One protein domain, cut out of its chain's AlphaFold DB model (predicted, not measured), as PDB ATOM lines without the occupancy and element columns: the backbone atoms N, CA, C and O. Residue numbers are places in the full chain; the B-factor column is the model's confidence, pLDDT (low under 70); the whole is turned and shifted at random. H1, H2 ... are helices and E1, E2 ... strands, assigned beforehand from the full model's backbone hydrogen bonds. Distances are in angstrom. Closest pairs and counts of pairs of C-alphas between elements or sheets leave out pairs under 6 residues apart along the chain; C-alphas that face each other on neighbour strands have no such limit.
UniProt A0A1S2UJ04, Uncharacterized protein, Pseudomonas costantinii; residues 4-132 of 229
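Overview. This is residues 4 to 132 of the 229 residues of an uncharacterized protein of Pseudomonas costantinii (UniProt A0A1S2UJ04). The domain is a rod with two lobes: at one end a curled sheet of four strands wraps round the first part of the long helix H1, and at the other end the helices H2, H3, H4 and H5 form a small cluster. H1 reaches from the sheet toward H2, and the unnamed stretch 55 to 69 leads back from the end of H1 to the sheet's edge strand E4. The printed part has 129 residues with four named strands and five named helices, in the order E1 E2 E3 H1 E4 H2 H3 H4 H5. The sheet runs E3 E2 E1 E4, antiparallel throughout, and the class is mixed, helices and strands. The whole is only just compact, close to loose, with a radius of gyration of the C-alphas of 16.3 A and spans of 54 by 25 by 24 A.

Along the chain. E1, residues 4 to 11, begins at C-alpha 4 (15.444, -82.326, -6.556) and is 22.9 A long. E2, residues 14 to 21, measures 20.1 A; E3 is residues 29 to 31 and E4 residues 70 to 72. H1, residues 34 to 54, runs 30.0 A to C-alpha 54 (17.024, -62.373, -7.946), with a kink of 35 degrees near residue 41. H2, residues 76 to 90, measures 20.9 A. H3 is residues 95 to 102, H4 residues 106 to 112, and H5, residues 121 to 130, ends at C-alpha 130 (-0.238, -65.494, -21.817).

Arrangement. E1, E2 and E3 form a meander, each strand the antiparallel neighbour of the one before; E1 and E2 are a hairpin, with N 9 and O 18 at 3.0 A, and so are E2 and E3, with N 19 and O 29 at 2.9 A. The pairing of E1 is staggered: its residues 4 to 6 pair with E4, with N 6 and O 70 at 2.8 A, and its residues 6 to 11 with E2. The strongly twisted sheet curls round H1, in two layers, the helix on one face of the sheet; the closest C-alphas of H1 and E3 are those of Ala 37 and Gly 31, 3.9 A apart. H1 and H2 are close but not clearly touching, with the C-alphas of Val 53 and Trp 85 closest at 7.6 A. H2 and H5 touch at a shallow tilt of 21 degrees, the same way, with the C-alphas of Leu 84 and Leu 128 closest at 5.9 A. H3 touches H4, about perpendicular at 88 degrees, with the C-alphas of Cys 99 and Gly 109 closest at 5.1 A. H3 also touches H5, about perpendicular at 86 degrees, with the C-alphas of Leu 102 and Ala 127 closest at 7.0 A. Every O i to N i+4 pair is within hydrogen-bond range in H2, H3 and H5, against 14 of 17 in H1 and 1 of 3 in H4, where 2 of 4 O i to N i+3 pairs are.

Size, cuts and confidence. The C-alphas farthest apart, those of Asp 12 and Gly 103, are 54.6 A from each other. The printed part has no cut. The link from H1 to E4, 15 residues, is long. The mean pLDDT of the printed part is 95.4, and no printed residue is under 70.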
ATOM      1  N   TYR A   4      14.027 -82.481  -6.874       96.50
ATOM      2  CA  TYR A   4      15.444 -82.326  -6.556       96.50
ATOM      3  C   TYR A   4      15.926 -83.384  -5.567       96.50
ATOM      4  O   TYR A   4      15.280 -83.659  -4.556       96.50
ATOM      5  N   ALA A   5      17.095 -83.952  -5.850       96.25
ATOM      6  CA  ALA A   5      17.765 -84.882  -4.958       96.25
ATOM      7  C   ALA A   5      18.668 -84.118  -3.977       96.25
ATOM      8  O   ALA A   5      19.479 -83.276  -4.381       96.25
ATOM      9  N   ILE A   6      18.514 -84.410  -2.688       96.94
ATOM     10  CA  ILE A   6      19.350 -83.882  -1.614       96.94
ATOM     11  C   ILE A   6      20.215 -84.984  -1.011       96.94
ATOM     12  O   ILE A   6      19.839 -86.156  -1.007       96.94
ATOM     13  N   ARG A   7      21.344 -84.601  -0.431       95.56
ATOM     14  CA  ARG A   7      22.162 -85.463   0.424       95.56
ATOM     15  C   ARG A   7      22.369 -84.808   1.779       95.56
ATOM     16  O   ARG A   7      22.269 -83.586   1.903       95.56
ATOM     17  N   PHE A   8      22.695 -85.639   2.759       95.00
ATOM     18  CA  PHE A   8      23.078 -85.191   4.088       95.00
ATOM     19  C   PHE A   8      24.578 -85.344   4.274       95.00
ATOM     20  O   PHE A   8      25.154 -86.355   3.872       95.00
ATOM     21  N   GLU A   9      25.192 -84.365   4.920       92.81
ATOM     22  CA  GLU A   9      26.560 -84.466   5.412       92.81
ATOM     23  C   GLU A   9      26.541 -84.196   6.921       92.81
ATOM     24  O   GLU A   9      25.838 -83.301   7.397       92.81
ATOM     25  N   GLN A  10      27.273 -85.011   7.679       91.62
ATOM     26  CA  GLN A  10      27.431 -84.876   9.123       91.62
ATOM     27  C   GLN A  10      28.884 -84.516   9.420       91.62
ATOM     28  O   GLN A  10      29.791 -85.140   8.871       91.62
ATOM     29  N   ASP A  11      29.093 -83.530  10.287       86.19
ATOM     30  CA  ASP A  11      30.412 -83.189  10.816       86.19
ATOM     31  C   ASP A  11      30.559 -83.775  12.226       86.19
ATOM     32  O   ASP A  11      29.662 -83.643  13.059       86.19
ATOM     33  N   ASP A  12      31.707 -84.386  12.515       83.75
ATOM     34  CA  ASP A  12      32.052 -84.900  13.844       83.75
ATOM     35  C   ASP A  12      32.088 -83.788  14.909       83.75
ATOM     36  O   ASP A  12      31.953 -84.056  16.105       83.75
ATOM     37  N   SER A  13      32.273 -82.530  14.490       85.31
ATOM     38  CA  SER A  13      32.366 -81.371  15.380       85.31
ATOM     39  C   SER A  13      31.013 -80.812  15.838       85.31
ATOM     40  O   SER A  13      30.963 -80.099  16.845       85.31
ATOM     41  N   THR A  14      29.921 -81.117  15.124       81.12
ATOM     42  CA  THR A  14      28.615 -80.474  15.339       81.12
ATOM     43  C   THR A  14      27.473 -81.492  15.254       81.12
ATOM     44  O   THR A  14      27.348 -82.190  14.249       81.12
ATOM     45  N   PRO A  15      26.595 -81.595  16.271       87.94
ATOM     46  CA  PRO A  15      25.468 -82.521  16.218       87.94
ATOM     47  C   PRO A  15      24.435 -82.065  15.184       87.94
ATOM     48  O   PRO A  15      23.981 -80.931  15.264       87.94
ATOM     49  N   GLY A  16      24.033 -82.957  14.275       92.00
ATOM     50  CA  GLY A  16      22.983 -82.742  13.270       92.00
ATOM     51  C   GLY A  16      23.457 -83.037  11.844       92.00
ATOM     52  O   GLY A  16      24.514 -83.635  11.646       92.00
ATOM     53  N   LEU A  17      22.647 -82.664  10.854       94.75
ATOM     54  CA  LEU A  17      22.838 -82.977   9.439       94.75
ATOM     55  C   LEU A  17      22.705 -81.714   8.590       94.75
ATOM     56  O   LEU A  17      21.644 -81.090   8.562       94.75
ATOM     57  N   ALA A  18      23.755 -81.380   7.846       95.44
ATOM     58  CA  ALA A  18      23.701 -80.362   6.807       95.44
ATOM     59  C   ALA A  18      23.062 -80.936   5.535       95.44
ATOM     60  O   ALA A  18      23.309 -82.087   5.167       95.44
ATOM     61  N   VAL A  19      22.243 -80.130   4.859       96.75
ATOM     62  CA  VAL A  19      21.499 -80.517   3.655       96.75
ATOM     63  C   VAL A  19      22.092 -79.833   2.435       96.75
ATOM     64  O   VAL A  19      22.243 -78.612   2.415       96.75
ATOM     65  N   PHE A  20      22.362 -80.616   1.393       96.69
ATOM     66  CA  PHE A  20      22.907 -80.116   0.134       96.69
ATOM     67  C   PHE A  20      22.142 -80.661  -1.063       96.69
ATOM     68  O   PHE A  20      21.752 -81.827  -1.080       96.69
ATOM     69  N   CYS A  21      22.016 -79.847  -2.110       97.31
ATOM     70  CA  CYS A  21      21.505 -80.267  -3.408       97.31
ATOM     71  C   CYS A  21      22.565 -80.017  -4.482       97.31
ATOM     72  O   CYS A  21      23.135 -78.934  -4.574       97.31
ATOM     73  N   ARG A  22      22.846 -81.026  -5.310       96.75
ATOM     74  CA  ARG A  22      23.816 -80.893  -6.408       96.75
ATOM     75  C   ARG A  22      23.300 -79.991  -7.529       96.75
ATOM     76  O   ARG A  22      24.083 -79.253  -8.118       96.75
ATOM     77  N   ASP A  23      22.003 -80.063  -7.806       97.62
ATOM     78  CA  ASP A  23      21.372 -79.267  -8.859       97.62
ATOM     79  C   ASP A  23      21.070 -77.835  -8.396       97.62
ATOM     80  O   ASP A  23      20.968 -76.943  -9.230       97.62
ATOM     81  N   LEU A  24      20.980 -77.593  -7.082       97.81
ATOM     82  CA  LEU A  24      20.807 -76.267  -6.477       97.81
ATOM     83  C   LEU A  24      21.948 -75.984  -5.481       97.81
ATOM     84  O   LEU A  24      21.743 -76.123  -4.275       97.81
ATOM     85  N   PRO A  25      23.148 -75.587  -5.948       96.88
ATOM     86  CA  PRO A  25      24.308 -75.363  -5.078       96.88
ATOM     87  C   PRO A  25      24.114 -74.269  -4.022       96.88
ATOM     88  O   PRO A  25      24.828 -74.242  -3.024       96.88
ATOM     89  N   GLU A  26      23.174 -73.351  -4.246       97.12
ATOM     90  CA  GLU A  26      22.804 -72.298  -3.303       97.12
ATOM     91  C   GLU A  26      21.945 -72.809  -2.133       97.12
ATOM     92  O   GLU A  26      21.737 -72.072  -1.170       97.12
ATOM     93  N   LEU A  27      21.447 -74.050  -2.198       96.69
ATOM     94  CA  LEU A  27      20.707 -74.664  -1.103       96.69
ATOM     95  C   LEU A  27      21.636 -74.913   0.082       96.69
ATOM     96  O   LEU A  27      22.614 -75.655  -0.018       96.69
ATOM     97  N   ASN A  28      21.272 -74.335   1.223       89.19
ATOM     98  CA  ASN A  28      21.907 -74.596   2.502       89.19
ATOM     99  C   ASN A  28      20.822 -74.698   3.576       89.19
ATOM    100  O   ASN A  28      20.016 -73.781   3.731       89.19
ATOM    101  N   SER A  29      20.777 -75.830   4.269       95.00
ATOM    102  CA  SER A  29      19.844 -76.076   5.366       95.00
ATOM    103  C   SER A  29      20.439 -77.072   6.352       95.00
ATOM    104  O   SER A  29      21.500 -77.654   6.102       95.00
ATOM    105  N   PHE A  30      19.775 -77.253   7.485       94.69
ATOM    106  CA  PHE A  30      20.259 -78.068   8.584       94.69
ATOM    107  C   PHE A  30      19.097 -78.692   9.353       94.69
ATOM    108  O   PHE A  30      18.059 -78.060   9.520       94.69
ATOM    109  N   GLY A  31      19.283 -79.903   9.871       94.56
ATOM    110  CA  GLY A  31      18.338 -80.515  10.799       94.56
ATOM    111  C   GLY A  31      19.034 -81.352  11.863       94.56
ATOM    112  O   GLY A  31      20.075 -81.952  11.614       94.56
ATOM    113  N   ASP A  32      18.437 -81.427  13.049       93.88
ATOM    114  CA  ASP A  32      18.988 -82.184  14.189       93.88
ATOM    115  C   ASP A  32      19.057 -83.694  13.921       93.88
ATOM    116  O   ASP A  32      19.915 -84.407  14.440       93.88
ATOM    117  N   ASP A  33      18.133 -84.184  13.098       91.44
ATOM    118  CA  ASP A  33      18.062 -85.559  12.638       91.44
ATOM    119  C   ASP A  33      17.576 -85.610  11.185       91.44
ATOM    120  O   ASP A  33      17.180 -84.606  10.590       91.44
ATOM    121  N   LYS A  34      17.577 -86.812  10.606       90.56
ATOM    122  CA  LYS A  34      17.182 -87.035   9.213       90.56
ATOM    123  C   LYS A  34      15.754 -86.576   8.904       90.56
ATOM    124  O   LYS A  34      15.512 -86.030   7.834       90.56
ATOM    125  N   ASN A  35      14.800 -86.810   9.803       90.25
ATOM    126  CA  ASN A  35      13.409 -86.421   9.577       90.25
ATOM    127  C   ASN A  35      13.236 -84.905   9.683       90.25
ATOM    128  O   ASN A  35      12.443 -84.341   8.937       90.25
ATOM    129  N   HIS A  36      13.957 -84.251  10.598       92.94
ATOM    130  CA  HIS A  36      14.014 -82.795  10.675       92.94
ATOM    131  C   HIS A  36      14.623 -82.218   9.393       92.94
ATOM    132  O   HIS A  36      13.960 -81.443   8.716       92.94
ATOM    133  N   ALA A  37      15.797 -82.698   8.979       93.62
ATOM    134  CA  ALA A  37      16.482 -82.234   7.774       93.62
ATOM    135  C   ALA A  37      15.644 -82.414   6.492       93.62
ATOM    136  O   ALA A  37      15.684 -81.567   5.605       93.62
ATOM    137  N   LEU A  38      14.845 -83.486   6.397       90.62
ATOM    138  CA  LEU A  38      13.895 -83.682   5.293       90.62
ATOM    139  C   LEU A  38      12.755 -82.655   5.289       90.62
ATOM    140  O   LEU A  38      12.334 -82.248   4.210       90.62
ATOM    141  N   ARG A  39      12.246 -82.252   6.462       90.12
ATOM    142  CA  ARG A  39      11.198 -81.221   6.562       90.12
ATOM    143  C   ARG A  39      11.731 -79.848   6.160       90.12
ATOM    144  O   ARG A  39      11.076 -79.164   5.388       90.12
ATOM    145  N   GLU A  40      12.938 -79.504   6.600       94.19
ATOM    146  CA  GLU A  40      13.570 -78.217   6.274       94.19
ATOM    147  C   GLU A  40      14.037 -78.121   4.813       94.19
ATOM    148  O   GLU A  40      14.337 -77.037   4.313       94.19
ATOM    149  N   ALA A  41      14.143 -79.250   4.107       94.44
ATOM    150  CA  ALA A  41      14.661 -79.274   2.747       94.44
ATOM    151  C   ALA A  41      13.735 -78.589   1.733       94.44
ATOM    152  O   ALA A  41      14.237 -77.946   0.815       94.44
ATOM    153  N   GLU A  42      12.410 -78.715   1.868       91.88
ATOM    154  CA  GLU A  42      11.464 -78.086   0.932       91.88
ATOM    155  C   GLU A  42      11.542 -76.555   1.018       91.88
ATOM    156  O   GLU A  42      11.808 -75.900   0.008       91.88
ATOM    157  N   ASP A  43      11.454 -75.998   2.228       93.31
ATOM    158  CA  ASP A  43      11.577 -74.556   2.480       93.31
ATOM    159  C   ASP A  43      12.942 -74.008   2.018       93.31
ATOM    160  O   ASP A  43      13.049 -72.919   1.434       93.31
ATOM    161  N   ALA A  44      14.009 -74.788   2.216       96.75
ATOM    162  CA  ALA A  44      15.343 -74.438   1.743       96.75
ATOM    163  C   ALA A  44      15.453 -74.445   0.213       96.75
ATOM    164  O   ALA A  44      16.141 -73.589  -0.351       96.75
ATOM    165  N   ILE A  45      14.763 -75.362  -0.475       97.88
ATOM    166  CA  ILE A  45      14.665 -75.342  -1.939       97.88
ATOM    167  C   ILE A  45      13.950 -74.068  -2.386       97.88
ATOM    168  O   ILE A  45      14.482 -73.366  -3.240       97.88
ATOM    169  N   GLU A  46      12.797 -73.717  -1.817       96.56
ATOM    170  CA  GLU A  46      12.065 -72.499  -2.213       96.56
ATOM    171  C   GLU A  46      12.892 -71.221  -1.994       96.56
ATOM    172  O   GLU A  46      12.918 -70.318  -2.844       96.56
ATOM    173  N   THR A  47      13.661 -71.185  -0.906       97.25
ATOM    174  CA  THR A  47      14.629 -70.117  -0.635       97.25
ATOM    175  C   THR A  47      15.732 -70.081  -1.696       97.25
ATOM    176  O   THR A  47      16.004 -69.023  -2.268       97.25
ATOM    177  N   ALA A  48      16.327 -71.230  -2.029       98.25
ATOM    178  CA  ALA A  48      17.349 -71.321  -3.068       98.25
ATOM    179  C   ALA A  48      16.808 -70.888  -4.441       98.25
ATOM    180  O   ALA A  48      17.463 -70.124  -5.145       98.25
ATOM    181  N   LEU A  49      15.587 -71.292  -4.811       98.38
ATOM    182  CA  LEU A  49      14.934 -70.897  -6.065       98.38
ATOM    183  C   LEU A  49      14.734 -69.376  -6.166       98.38
ATOM    184  O   LEU A  49      14.884 -68.808  -7.249       98.38
ATOM    185  N   SER A  50      14.471 -68.694  -5.047       97.75
ATOM    186  CA  SER A  50      14.375 -67.227  -5.019       97.75
ATOM    187  C   SER A  50      15.694 -66.547  -5.407       97.75
ATOM    188  O   SER A  50      15.682 -65.543  -6.118       97.75
ATOM    189  N   ILE A  51      16.842 -67.146  -5.071       98.19
ATOM    190  CA  ILE A  51      18.163 -66.635  -5.475       98.19
ATOM    191  C   ILE A  51      18.320 -66.662  -7.003       98.19
ATOM    192  O   ILE A  51      18.864 -65.722  -7.587       98.19
ATOM    193  N   TYR A  52      17.805 -67.692  -7.684       98.44
ATOM    194  CA  TYR A  52      17.811 -67.748  -9.153       98.44
ATOM    195  C   TYR A  52      16.980 -66.619  -9.764       98.44
ATOM    196  O   TYR A  52      17.385 -66.022 -10.767       98.44
ATOM    197  N   VAL A  53      15.847 -66.292  -9.143       98.06
ATOM    198  CA  VAL A  53      14.988 -65.185  -9.573       98.06
ATOM    199  C   VAL A  53      15.705 -63.848  -9.418       98.06
ATOM    200  O   VAL A  53      15.748 -63.058 -10.369       98.06
ATOM    201  N   ASP A  54      16.312 -63.613  -8.258       97.50
ATOM    202  CA  ASP A  54      17.024 -62.373  -7.946       97.50
ATOM    203  C   ASP A  54      18.247 -62.167  -8.843       97.50
ATOM    204  O   ASP A  54      18.506 -61.059  -9.317       97.50
ATOM    205  N   GLN A  55      18.960 -63.249  -9.159       97.81
ATOM    206  CA  GLN A  55      20.118 -63.228 -10.056       97.81
ATOM    207  C   GLN A  55      19.748 -63.275 -11.546       97.81
ATOM    208  O   GLN A  55      20.641 -63.281 -12.394       97.81
ATOM    209  N   ARG A  56      18.453 -63.307 -11.895       97.56
ATOM    210  CA  ARG A  56      17.978 -63.440 -13.284       97.56
ATOM    211  C   ARG A  56      18.580 -64.666 -14.001       97.56
ATOM    212  O   ARG A  56      18.993 -64.584 -15.158       97.56
ATOM    213  N   ARG A  57      18.655 -65.801 -13.309       97.94
ATOM    214  CA  ARG A  57      19.159 -67.079 -13.833       97.94
ATOM    215  C   ARG A  57      18.009 -68.037 -14.096       97.94
ATOM    216  O   ARG A  57      17.066 -68.097 -13.315       97.94
ATOM    217  N   ALA A  58      18.116 -68.831 -15.158       98.19
ATOM    218  CA  ALA A  58      17.232 -69.979 -15.332       98.19
ATOM    219  C   ALA A  58      17.476 -71.000 -14.211       98.19
ATOM    220  O   ALA A  58      18.620 -71.252 -13.827       98.19
ATOM    221  N   ILE A  59      16.393 -71.572 -13.700       98.56
ATOM    222  CA  ILE A  59      16.399 -72.625 -12.689       98.56
ATOM    223  C   ILE A  59      16.735 -73.961 -13.379       98.56
ATOM    224  O   ILE A  59      16.094 -74.298 -14.382       98.56
ATOM    225  N   PRO A  60      17.721 -74.725 -12.884       97.75
ATOM    226  CA  PRO A  60      18.154 -75.976 -13.502       97.75
ATOM    227  C   PRO A  60      17.087 -77.077 -13.405       97.75
ATOM    228  O   PRO A  60      16.201 -77.041 -12.561       97.75
ATOM    229  N   GLN A  61      17.153 -78.073 -14.293       95.94
ATOM    230  CA  GLN A  61      16.366 -79.302 -14.125       95.94
ATOM    231  C   GLN A  61      16.967 -80.154 -13.006       95.94
ATOM    232  O   GLN A  61      18.182 -80.140 -12.817       95.94
ATOM    233  N   ALA A  62      16.134 -80.952 -12.338       95.56
ATOM    234  CA  ALA A  62      16.640 -81.958 -11.418       95.56
ATOM    235  C   ALA A  62      17.289 -83.125 -12.177       95.56
ATOM    236  O   ALA A  62      16.755 -83.628 -13.176       95.56
ATOM    237  N   SER A  63      18.432 -83.568 -11.671       92.38
ATOM    238  CA  SER A  63      19.118 -84.781 -12.090       92.38
ATOM    239  C   SER A  63      18.458 -86.015 -11.459       92.38
ATOM    240  O   SER A  63      17.850 -85.920 -10.393       92.38
ATOM    241  N   PRO A  64      18.584 -87.212 -12.067       87.06
ATOM    242  CA  PRO A  64      18.223 -88.451 -11.388       87.06
ATOM    243  C   PRO A  64      18.980 -88.588 -10.062       87.06
ATOM    244  O   PRO A  64      20.189 -88.338 -10.020       87.06
ATOM    245  N   ALA A  65      18.269 -89.009  -9.016       89.94
ATOM    246  CA  ALA A  65      18.863 -89.257  -7.709       89.94
ATOM    247  C   ALA A  65      19.945 -90.344  -7.787       89.94
ATOM    248  O   ALA A  65      19.777 -91.368  -8.459       89.94
ATOM    249  N   LEU A  66      21.047 -90.105  -7.088       89.56
ATOM    250  CA  LEU A  66      22.138 -91.050  -6.880       89.56
ATOM    251  C   LEU A  66      21.877 -91.922  -5.637       89.56
ATOM    252  O   LEU A  66      20.964 -91.630  -4.857       89.56
ATOM    253  N   PRO A  67      22.655 -93.005  -5.430       87.62
ATOM    254  CA  PRO A  67      22.640 -93.724  -4.160       87.62
ATOM    255  C   PRO A  67      22.830 -92.767  -2.977       87.62
ATOM    256  O   PRO A  67      23.601 -91.815  -3.071       87.62
ATOM    257  N   ASP A  68      22.108 -93.029  -1.889       87.69
ATOM    258  CA  ASP A  68      22.113 -92.248  -0.642       87.69
ATOM    259  C   ASP A  68      21.571 -90.806  -0.732       87.69
ATOM    260  O   ASP A  68      21.566 -90.089   0.270       87.69
ATOM    261  N   GLU A  69      21.027 -90.400  -1.885       94.44
ATOM    262  CA  GLU A  69      20.255 -89.162  -2.022       94.44
ATOM    263  C   GLU A  69      18.755 -89.378  -1.752       94.44
ATOM    264  O   GLU A  69      18.189 -90.458  -1.949       94.44
ATOM    265  N   TYR A  70      18.085 -88.308  -1.326       93.94
ATOM    266  CA  TYR A  70      16.658 -88.270  -1.022       93.94
ATOM    267  C   TYR A  70      15.965 -87.296  -1.960       93.94
ATOM    268  O   TYR A  70      16.379 -86.150  -2.096       93.94
ATOM    269  N   VAL A  71      14.899 -87.748  -2.611       93.62
ATOM    270  CA  VAL A  71      14.135 -86.911  -3.539       93.62
ATOM    271  C   VAL A  71      13.130 -86.067  -2.769       93.62
ATOM    272  O   VAL A  71      12.249 -86.614  -2.102       93.62
ATOM    273  N   ILE A  72      13.224 -84.750  -2.918       94.44
ATOM    274  CA  ILE A  72      12.227 -83.798  -2.435       94.44
ATOM    275  C   ILE A  72      11.254 -83.501  -3.572       94.44
ATOM    276  O   ILE A  72      11.633 -83.002  -4.634       94.44
ATOM    277  N   ARG A  73       9.985 -83.850  -3.351       91.31
ATOM    278  CA  ARG A  73       8.896 -83.587  -4.295       91.31
ATOM    279  C   ARG A  73       8.310 -82.225  -3.986       91.31
ATOM    280  O   ARG A  73       7.759 -82.036  -2.908       91.31
ATOM    281  N   LEU A  74       8.407 -81.311  -4.940       93.25
ATOM    282  CA  LEU A  74       7.865 -79.967  -4.788       93.25
ATOM    283  C   LEU A  74       6.360 -79.941  -5.045       93.25
ATOM    284  O   LEU A  74       5.826 -80.722  -5.840       93.25
ATOM    285  N   SER A  75       5.678 -78.978  -4.429       93.06
ATOM    286  CA  SER A  75       4.276 -78.712  -4.736       93.06
ATOM    287  C   SER A  75       4.070 -78.389  -6.227       93.06
ATOM    288  O   SER A  75       4.922 -77.791  -6.894       93.06
ATOM    289  N   ALA A  76       2.889 -78.715  -6.763       94.31
ATOM    290  CA  ALA A  76       2.542 -78.374  -8.146       94.31
ATOM    291  C   ALA A  76       2.607 -76.856  -8.407       94.31
ATOM    292  O   ALA A  76       2.954 -76.430  -9.509       94.31
ATOM    293  N   VAL A  77       2.305 -76.035  -7.393       96.69
ATOM    294  CA  VAL A  77       2.391 -74.568  -7.469       96.69
ATOM    295  C   VAL A  77       3.846 -74.141  -7.638       96.69
ATOM    296  O   VAL A  77       4.150 -73.390  -8.563       96.69
ATOM    297  N   THR A  78       4.748 -74.666  -6.806       97.06
ATOM    298  CA  THR A  78       6.191 -74.398  -6.863       97.06
ATOM    299  C   THR A  78       6.753 -74.808  -8.226       97.06
ATOM    300  O   THR A  78       7.368 -73.990  -8.907       97.06
ATOM    301  N   VAL A  79       6.437 -76.013  -8.714       97.12
ATOM    302  CA  VAL A  79       6.843 -76.474 -10.057       97.12
ATOM    303  C   VAL A  79       6.332 -75.548 -11.163       97.12
ATOM    304  O   VAL A  79       7.086 -75.179 -12.065       97.12
ATOM    305  N   THR A  80       5.070 -75.123 -11.091       97.88
ATOM    306  CA  THR A  80       4.473 -74.209 -12.078       97.88
ATOM    307  C   THR A  80       5.183 -72.851 -12.089       97.88
ATOM    308  O   THR A  80       5.420 -72.295 -13.163       97.88
ATOM    309  N   LYS A  81       5.604 -72.340 -10.924       98.44
ATOM    310  CA  LYS A  81       6.426 -71.121 -10.830       98.44
ATOM    311  C   LYS A  81       7.791 -71.283 -11.484       98.44
ATOM    312  O   LYS A  81       8.224 -70.377 -12.192       98.44
ATOM    313  N   ILE A  82       8.442 -72.437 -11.304       98.50
ATOM    314  CA  ILE A  82       9.712 -72.731 -11.981       98.50
ATOM    315  C   ILE A  82       9.526 -72.678 -13.500       98.50
ATOM    316  O   ILE A  82      10.311 -72.035 -14.195       98.50
ATOM    317  N   VAL A  83       8.472 -73.318 -14.019       98.31
ATOM    318  CA  VAL A  83       8.164 -73.306 -15.458       98.31
ATOM    319  C   VAL A  83       7.916 -71.881 -15.950       98.31
ATOM    320  O   VAL A  83       8.513 -71.481 -16.946       98.31
ATOM    321  N   LEU A  84       7.103 -71.094 -15.236       98.56
ATOM    322  CA  LEU A  84       6.833 -69.698 -15.589       98.56
ATOM    323  C   LEU A  84       8.120 -68.872 -15.647       98.56
ATOM    324  O   LEU A  84       8.352 -68.151 -16.616       98.56
ATOM    325  N   TRP A  85       8.971 -68.989 -14.629       98.69
ATOM    326  CA  TRP A  85      10.228 -68.258 -14.573       98.69
ATOM    327  C   TRP A  85      11.187 -68.655 -15.700       98.69
ATOM    328  O   TRP A  85      11.744 -67.789 -16.376       98.69
ATOM    329  N   ASN A  86      11.354 -69.953 -15.946       98.62
ATOM    330  CA  ASN A  86      12.230 -70.440 -17.007       98.62
ATOM    331  C   ASN A  86      11.734 -70.041 -18.399       98.62
ATOM    332  O   ASN A  86      12.550 -69.667 -19.241       98.62
ATOM    333  N   GLU A  87      10.420 -70.027 -18.623       98.56
ATOM    334  CA  GLU A  87       9.837 -69.521 -19.866       98.56
ATOM    335  C   GLU A  87      10.101 -68.018 -20.036       98.56
ATOM    336  O   GLU A  87      10.514 -67.565 -21.104       98.56
ATOM    337  N   MET A  88       9.965 -67.229 -18.963       98.56
ATOM    338  CA  MET A  88      10.353 -65.817 -18.991       98.56
ATOM    339  C   MET A  88      11.834 -65.640 -19.338       98.56
ATOM    340  O   MET A  88      12.166 -64.746 -20.114       98.56
ATOM    341  N   MET A  89      12.731 -66.470 -18.793       98.62
ATOM    342  CA  MET A  89      14.159 -66.415 -19.126       98.62
ATOM    343  C   MET A  89      14.412 -66.776 -20.593       98.62
ATOM    344  O   MET A  89      15.157 -66.061 -21.263       98.62
ATOM    345  N   ALA A  90      13.746 -67.808 -21.115       98.38
ATOM    346  CA  ALA A  90      13.837 -68.209 -22.519       98.38
ATOM    347  C   ALA A  90      13.363 -67.101 -23.479       98.38
ATOM    348  O   ALA A  90      13.986 -66.868 -24.513       98.38
ATOM    349  N   GLN A  91      12.317 -66.358 -23.102       98.19
ATOM    350  CA  GLN A  91      11.811 -65.199 -23.850       98.19
ATOM    351  C   GLN A  91      12.543 -63.880 -23.517       98.19
ATOM    352  O   GLN A  91      12.147 -62.816 -23.991       98.19
ATOM    353  N   ASN A  92      13.598 -63.914 -22.690       98.06
ATOM    354  CA  ASN A  92      14.328 -62.744 -22.180       98.06
ATOM    355  C   ASN A  92      13.431 -61.672 -21.510       98.06
ATOM    356  O   ASN A  92      13.735 -60.478 -21.505       98.06
ATOM    357  N   MET A  93      12.332 -62.082 -20.881       97.88
ATOM    358  CA  MET A  93      11.381 -61.199 -20.205       97.88
ATOM    359  C   MET A  93      11.862 -60.784 -18.807       97.88
ATOM    360  O   MET A  93      12.525 -61.535 -18.087       97.88
ATOM    361  N   ARG A  94      11.543 -59.560 -18.387       97.12
ATOM    362  CA  ARG A  94      11.644 -59.079 -16.996       97.12
ATOM    363  C   ARG A  94      10.295 -59.226 -16.285       97.12
ATOM    364  O   ARG A  94       9.257 -59.328 -16.933       97.12
ATOM    365  N   LYS A  95      10.286 -59.150 -14.946       97.25
ATOM    366  CA  LYS A  95       9.040 -59.136 -14.146       97.25
ATOM    367  C   LYS A  95       8.070 -58.041 -14.621       97.25
ATOM    368  O   LYS A  95       6.884 -58.291 -14.780       97.25
ATOM    369  N   ALA A  96       8.589 -56.859 -14.960       97.12
ATOM    370  CA  ALA A  96       7.791 -55.765 -15.519       97.12
ATOM    371  C   ALA A  96       7.123 -56.108 -16.866       97.12
ATOM    372  O   ALA A  96       6.030 -55.616 -17.145       97.12
ATOM    373  N   ASP A  97       7.746 -56.949 -17.698       97.88
ATOM    374  CA  ASP A  97       7.160 -57.381 -18.973       97.88
ATOM    375  C   ASP A  97       6.007 -58.356 -18.736       97.88
ATOM    376  O   ASP A  97       4.966 -58.237 -19.380       97.88
ATOM    377  N   LEU A  98       6.151 -59.257 -17.756       97.81
ATOM    378  CA  LEU A  98       5.061 -60.121 -17.300       97.81
ATOM    379  C   LEU A  98       3.872 -59.284 -16.803       97.81
ATOM    380  O   LEU A  98       2.748 -59.496 -17.255       97.81
ATOM    381  N   CYS A  99       4.117 -58.289 -15.939       97.69
ATOM    382  CA  CYS A  99       3.076 -57.385 -15.438       97.69
ATOM    383  C   CYS A  99       2.332 -56.683 -16.579       97.69
ATOM    384  O   CYS A  99       1.103 -56.701 -16.613       97.69
ATOM    385  N   LYS A 100       3.066 -56.104 -17.541       97.75
ATOM    386  CA  LYS A 100       2.478 -55.429 -18.710       97.75
ATOM    387  C   LYS A 100       1.644 -56.382 -19.557       97.75
ATOM    388  O   LYS A 100       0.539 -56.026 -19.949       97.75
ATOM    389  N   ARG A 101       2.157 -57.588 -19.818       97.12
ATOM    390  CA  ARG A 101       1.480 -58.600 -20.639       97.12
ATOM    391  C   ARG A 101       0.179 -59.088 -20.003       97.12
ATOM    392  O   ARG A 101      -0.768 -59.375 -20.724       97.12
ATOM    393  N   LEU A 102       0.127 -59.139 -18.673       96.75
ATOM    394  CA  LEU A 102      -1.053 -59.561 -17.912       96.75
ATOM    395  C   LEU A 102      -1.966 -58.405 -17.474       96.75
ATOM    396  O   LEU A 102      -3.029 -58.659 -16.912       96.75
ATOM    397  N   GLY A 103      -1.566 -57.147 -17.685       96.81
ATOM    398  CA  GLY A 103      -2.290 -55.981 -17.167       96.81
ATOM    399  C   GLY A 103      -2.343 -55.928 -15.634       96.81
ATOM    400  O   GLY A 103      -3.330 -55.461 -15.070       96.81
ATOM    401  N   LEU A 104      -1.310 -56.439 -14.955       96.19
ATOM    402  CA  LEU A 104      -1.242 -56.534 -13.494       96.19
ATOM    403  C   LEU A 104      -0.419 -55.405 -12.874       96.19
ATOM    404  O   LEU A 104       0.531 -54.892 -13.471       96.19
ATOM    405  N   ALA A 105      -0.738 -55.074 -11.621       96.44
ATOM    406  CA  ALA A 105       0.133 -54.241 -10.803       96.44
ATOM    407  C   ALA A 105       1.456 -54.968 -10.502       96.44
ATOM    408  O   ALA A 105       1.484 -56.196 -10.384       96.44
ATOM    409  N   GLN A 106       2.540 -54.209 -10.300       93.44
ATOM    410  CA  GLN A 106       3.880 -54.768 -10.075       93.44
ATOM    411  C   GLN A 106       3.910 -55.777  -8.917       93.44
ATOM    412  O   GLN A 106       4.412 -56.883  -9.074       93.44
ATOM    413  N   THR A 107       3.264 -55.445  -7.796       95.25
ATOM    414  CA  THR A 107       3.183 -56.317  -6.614       95.25
ATOM    415  C   THR A 107       2.466 -57.640  -6.882       95.25
ATOM    416  O   THR A 107       2.777 -58.645  -6.253       95.25
ATOM    417  N   GLN A 108       1.500 -57.667  -7.805       94.56
ATOM    418  CA  GLN A 108       0.803 -58.896  -8.185       94.56
ATOM    419  C   GLN A 108       1.678 -59.763  -9.089       94.56
ATOM    420  O   GLN A 108       1.734 -60.971  -8.884       94.56
ATOM    421  N   GLY A 109       2.371 -59.153 -10.057       95.38
ATOM    422  CA  GLY A 109       3.271 -59.876 -10.951       95.38
ATOM    423  C   GLY A 109       4.507 -60.428 -10.241       95.38
ATOM    424  O   GLY A 109       4.893 -61.561 -10.506       95.38
ATOM    425  N   ASP A 110       5.077 -59.686  -9.286       95.56
ATOM    426  CA  ASP A 110       6.235 -60.148  -8.511       95.56
ATOM    427  C   ASP A 110       5.922 -61.431  -7.729       95.56
ATOM    428  O   ASP A 110       6.713 -62.370  -7.756       95.56
ATOM    429  N   ARG A 111       4.727 -61.526  -7.128       96.56
ATOM    430  CA  ARG A 111       4.275 -62.707  -6.366       96.56
ATOM    431  C   ARG A 111       4.163 -63.985  -7.200       96.56
ATOM    432  O   ARG A 111       4.287 -65.081  -6.651       96.56
ATOM    433  N   LEU A 112       3.927 -63.862  -8.511       97.81
ATOM    434  CA  LEU A 112       3.825 -65.016  -9.415       97.81
ATOM    435  C   LEU A 112       5.163 -65.746  -9.571       97.81
ATOM    436  O   LEU A 112       5.162 -66.938  -9.854       97.81
ATOM    437  N   VAL A 113       6.281 -65.050  -9.364       97.25
ATOM    438  CA  VAL A 113       7.645 -65.593  -9.495       97.25
ATOM    439  C   VAL A 113       8.453 -65.479  -8.199       97.25
ATOM    440  O   VAL A 113       9.662 -65.658  -8.208       97.25
ATOM    441  N   ASP A 114       7.797 -65.158  -7.088       97.12
ATOM    442  CA  ASP A 114       8.375 -65.173  -5.745       97.12
ATOM    443  C   ASP A 114       8.114 -66.541  -5.116       97.12
ATOM    444  O   ASP A 114       6.957 -66.891  -4.877       97.12
ATOM    445  N   PHE A 115       9.150 -67.343  -4.886       97.56
ATOM    446  CA  PHE A 115       8.980 -68.701  -4.366       97.56
ATOM    447  C   PHE A 115       8.573 -68.735  -2.893       97.56
ATOM    448  O   PHE A 115       7.959 -69.708  -2.485       97.56
ATOM    449  N   LEU A 116       8.776 -67.651  -2.141       96.50
ATOM    450  CA  LEU A 116       8.414 -67.556  -0.723       96.50
ATOM    451  C   LEU A 116       6.990 -67.022  -0.500       96.50
ATOM    452  O   LEU A 116       6.561 -66.797   0.633       96.50
ATOM    453  N   HIS A 117       6.233 -66.799  -1.579       96.38
ATOM    454  CA  HIS A 117       4.864 -66.304  -1.515       96.38
ATOM    455  C   HIS A 117       3.871 -67.297  -2.123       96.38
ATOM    456  O   HIS A 117       3.968 -67.678  -3.291       96.38
ATOM    457  N   THR A 118       2.801 -67.632  -1.401       92.44
ATOM    458  CA  THR A 118       1.734 -68.491  -1.939       92.44
ATOM    459  C   THR A 118       1.057 -67.850  -3.155       92.44
ATOM    460  O   THR A 118       0.666 -66.684  -3.136       92.44
ATOM    461  N   SER A 119       0.882 -68.606  -4.236       95.00
ATOM    462  CA  SER A 119       0.109 -68.173  -5.406       95.00
ATOM    463  C   SER A 119      -1.027 -69.139  -5.680       95.00
ATOM    464  O   SER A 119      -0.901 -70.339  -5.461       95.00
ATOM    465  N   LYS A 120      -2.143 -68.601  -6.169       96.62
ATOM    466  CA  LYS A 120      -3.258 -69.416  -6.649       96.62
ATOM    467  C   LYS A 120      -2.889 -70.034  -7.994       96.62
ATOM    468  O   LYS A 120      -2.350 -69.326  -8.848       96.62
ATOM    469  N   MET A 121      -3.197 -71.317  -8.184       97.00
ATOM    470  CA  MET A 121      -2.873 -72.034  -9.421       97.00
ATOM    471  C   MET A 121      -3.481 -71.338 -10.644       97.00
ATOM    472  O   MET A 121      -2.790 -71.123 -11.633       97.00
ATOM    473  N   GLU A 122      -4.711 -70.841 -10.531       97.25
ATOM    474  CA  GLU A 122      -5.425 -70.164 -11.617       97.25
ATOM    475  C   GLU A 122      -4.711 -68.884 -12.089       97.25
ATOM    476  O   GLU A 122      -4.855 -68.465 -13.238       97.25
ATOM    477  N   ALA A 123      -3.951 -68.223 -11.209       97.50
ATOM    478  CA  ALA A 123      -3.162 -67.050 -11.580       97.50
ATOM    479  C   ALA A 123      -1.893 -67.445 -12.351       97.50
ATOM    480  O   ALA A 123      -1.511 -66.755 -13.295       97.50
ATOM    481  N   LEU A 124      -1.270 -68.566 -11.976       98.31
ATOM    482  CA  LEU A 124      -0.098 -69.111 -12.660       98.31
ATOM    483  C   LEU A 124      -0.459 -69.687 -14.033       98.31
ATOM    484  O   LEU A 124       0.263 -69.449 -14.996       98.31
ATOM    485  N   GLU A 125      -1.598 -70.371 -14.151       98.19
ATOM    486  CA  GLU A 125      -2.114 -70.873 -15.429       98.19
ATOM    487  C   GLU A 125      -2.360 -69.735 -16.423       98.19
ATOM    488  O   GLU A 125      -1.898 -69.806 -17.557       98.19
ATOM    489  N   LYS A 126      -3.010 -68.647 -15.984       97.88
ATOM    490  CA  LYS A 126      -3.207 -67.444 -16.814       97.88
ATOM    491  C   LYS A 126      -1.888 -66.805 -17.229       97.88
ATOM    492  O   LYS A 126      -1.766 -66.332 -18.358       97.88
ATOM    493  N   ALA A 127      -0.914 -66.772 -16.320       98.31
ATOM    494  CA  ALA A 127       0.414 -66.267 -16.627       98.31
ATOM    495  C   ALA A 127       1.070 -67.111 -17.724       98.31
ATOM    496  O   ALA A 127       1.431 -66.568 -18.761       98.31
ATOM    497  N   LEU A 128       1.143 -68.430 -17.548       98.50
ATOM    498  CA  LEU A 128       1.704 -69.349 -18.540       98.50
ATOM    499  C   LEU A 128       0.969 -69.288 -19.882       98.50
ATOM    500  O   LEU A 128       1.618 -69.217 -20.925       98.50
ATOM    501  N   GLU A 129      -0.363 -69.236 -19.868       98.25
ATOM    502  CA  GLU A 129      -1.168 -69.140 -21.085       98.25
ATOM    503  C   GLU A 129      -0.853 -67.861 -21.864       98.25
ATOM    504  O   GLU A 129      -0.690 -67.906 -23.085       98.25
ATOM    505  N   ALA A 130      -0.660 -66.732 -21.173       97.94
ATOM    506  CA  ALA A 130      -0.238 -65.494 -21.817       97.94
ATOM    507  C   ALA A 130       1.136 -65.619 -22.494       97.94
ATOM    508  O   ALA A 130       1.390 -64.890 -23.454       97.94
ATOM    509  N   LEU A 131       2.002 -66.528 -22.031       97.94
ATOM    510  CA  LEU A 131       3.305 -66.853 -22.624       97.94
ATOM    511  C   LEU A 131       3.229 -67.982 -23.674       97.94
ATOM    512  O   LEU A 131       4.244 -68.271 -24.300       97.94
ATOM    513  N   GLY A 132       2.052 -68.568 -23.919       97.69
ATOM    514  CA  GLY A 132       1.857 -69.665 -24.873       97.69
ATOM    515  C   GLY A 132       2.130 -71.061 -24.303       97.69
ATOM    516  O   GLY A 132       2.232 -72.020 -25.064       97.69
TER     517      GLY A 132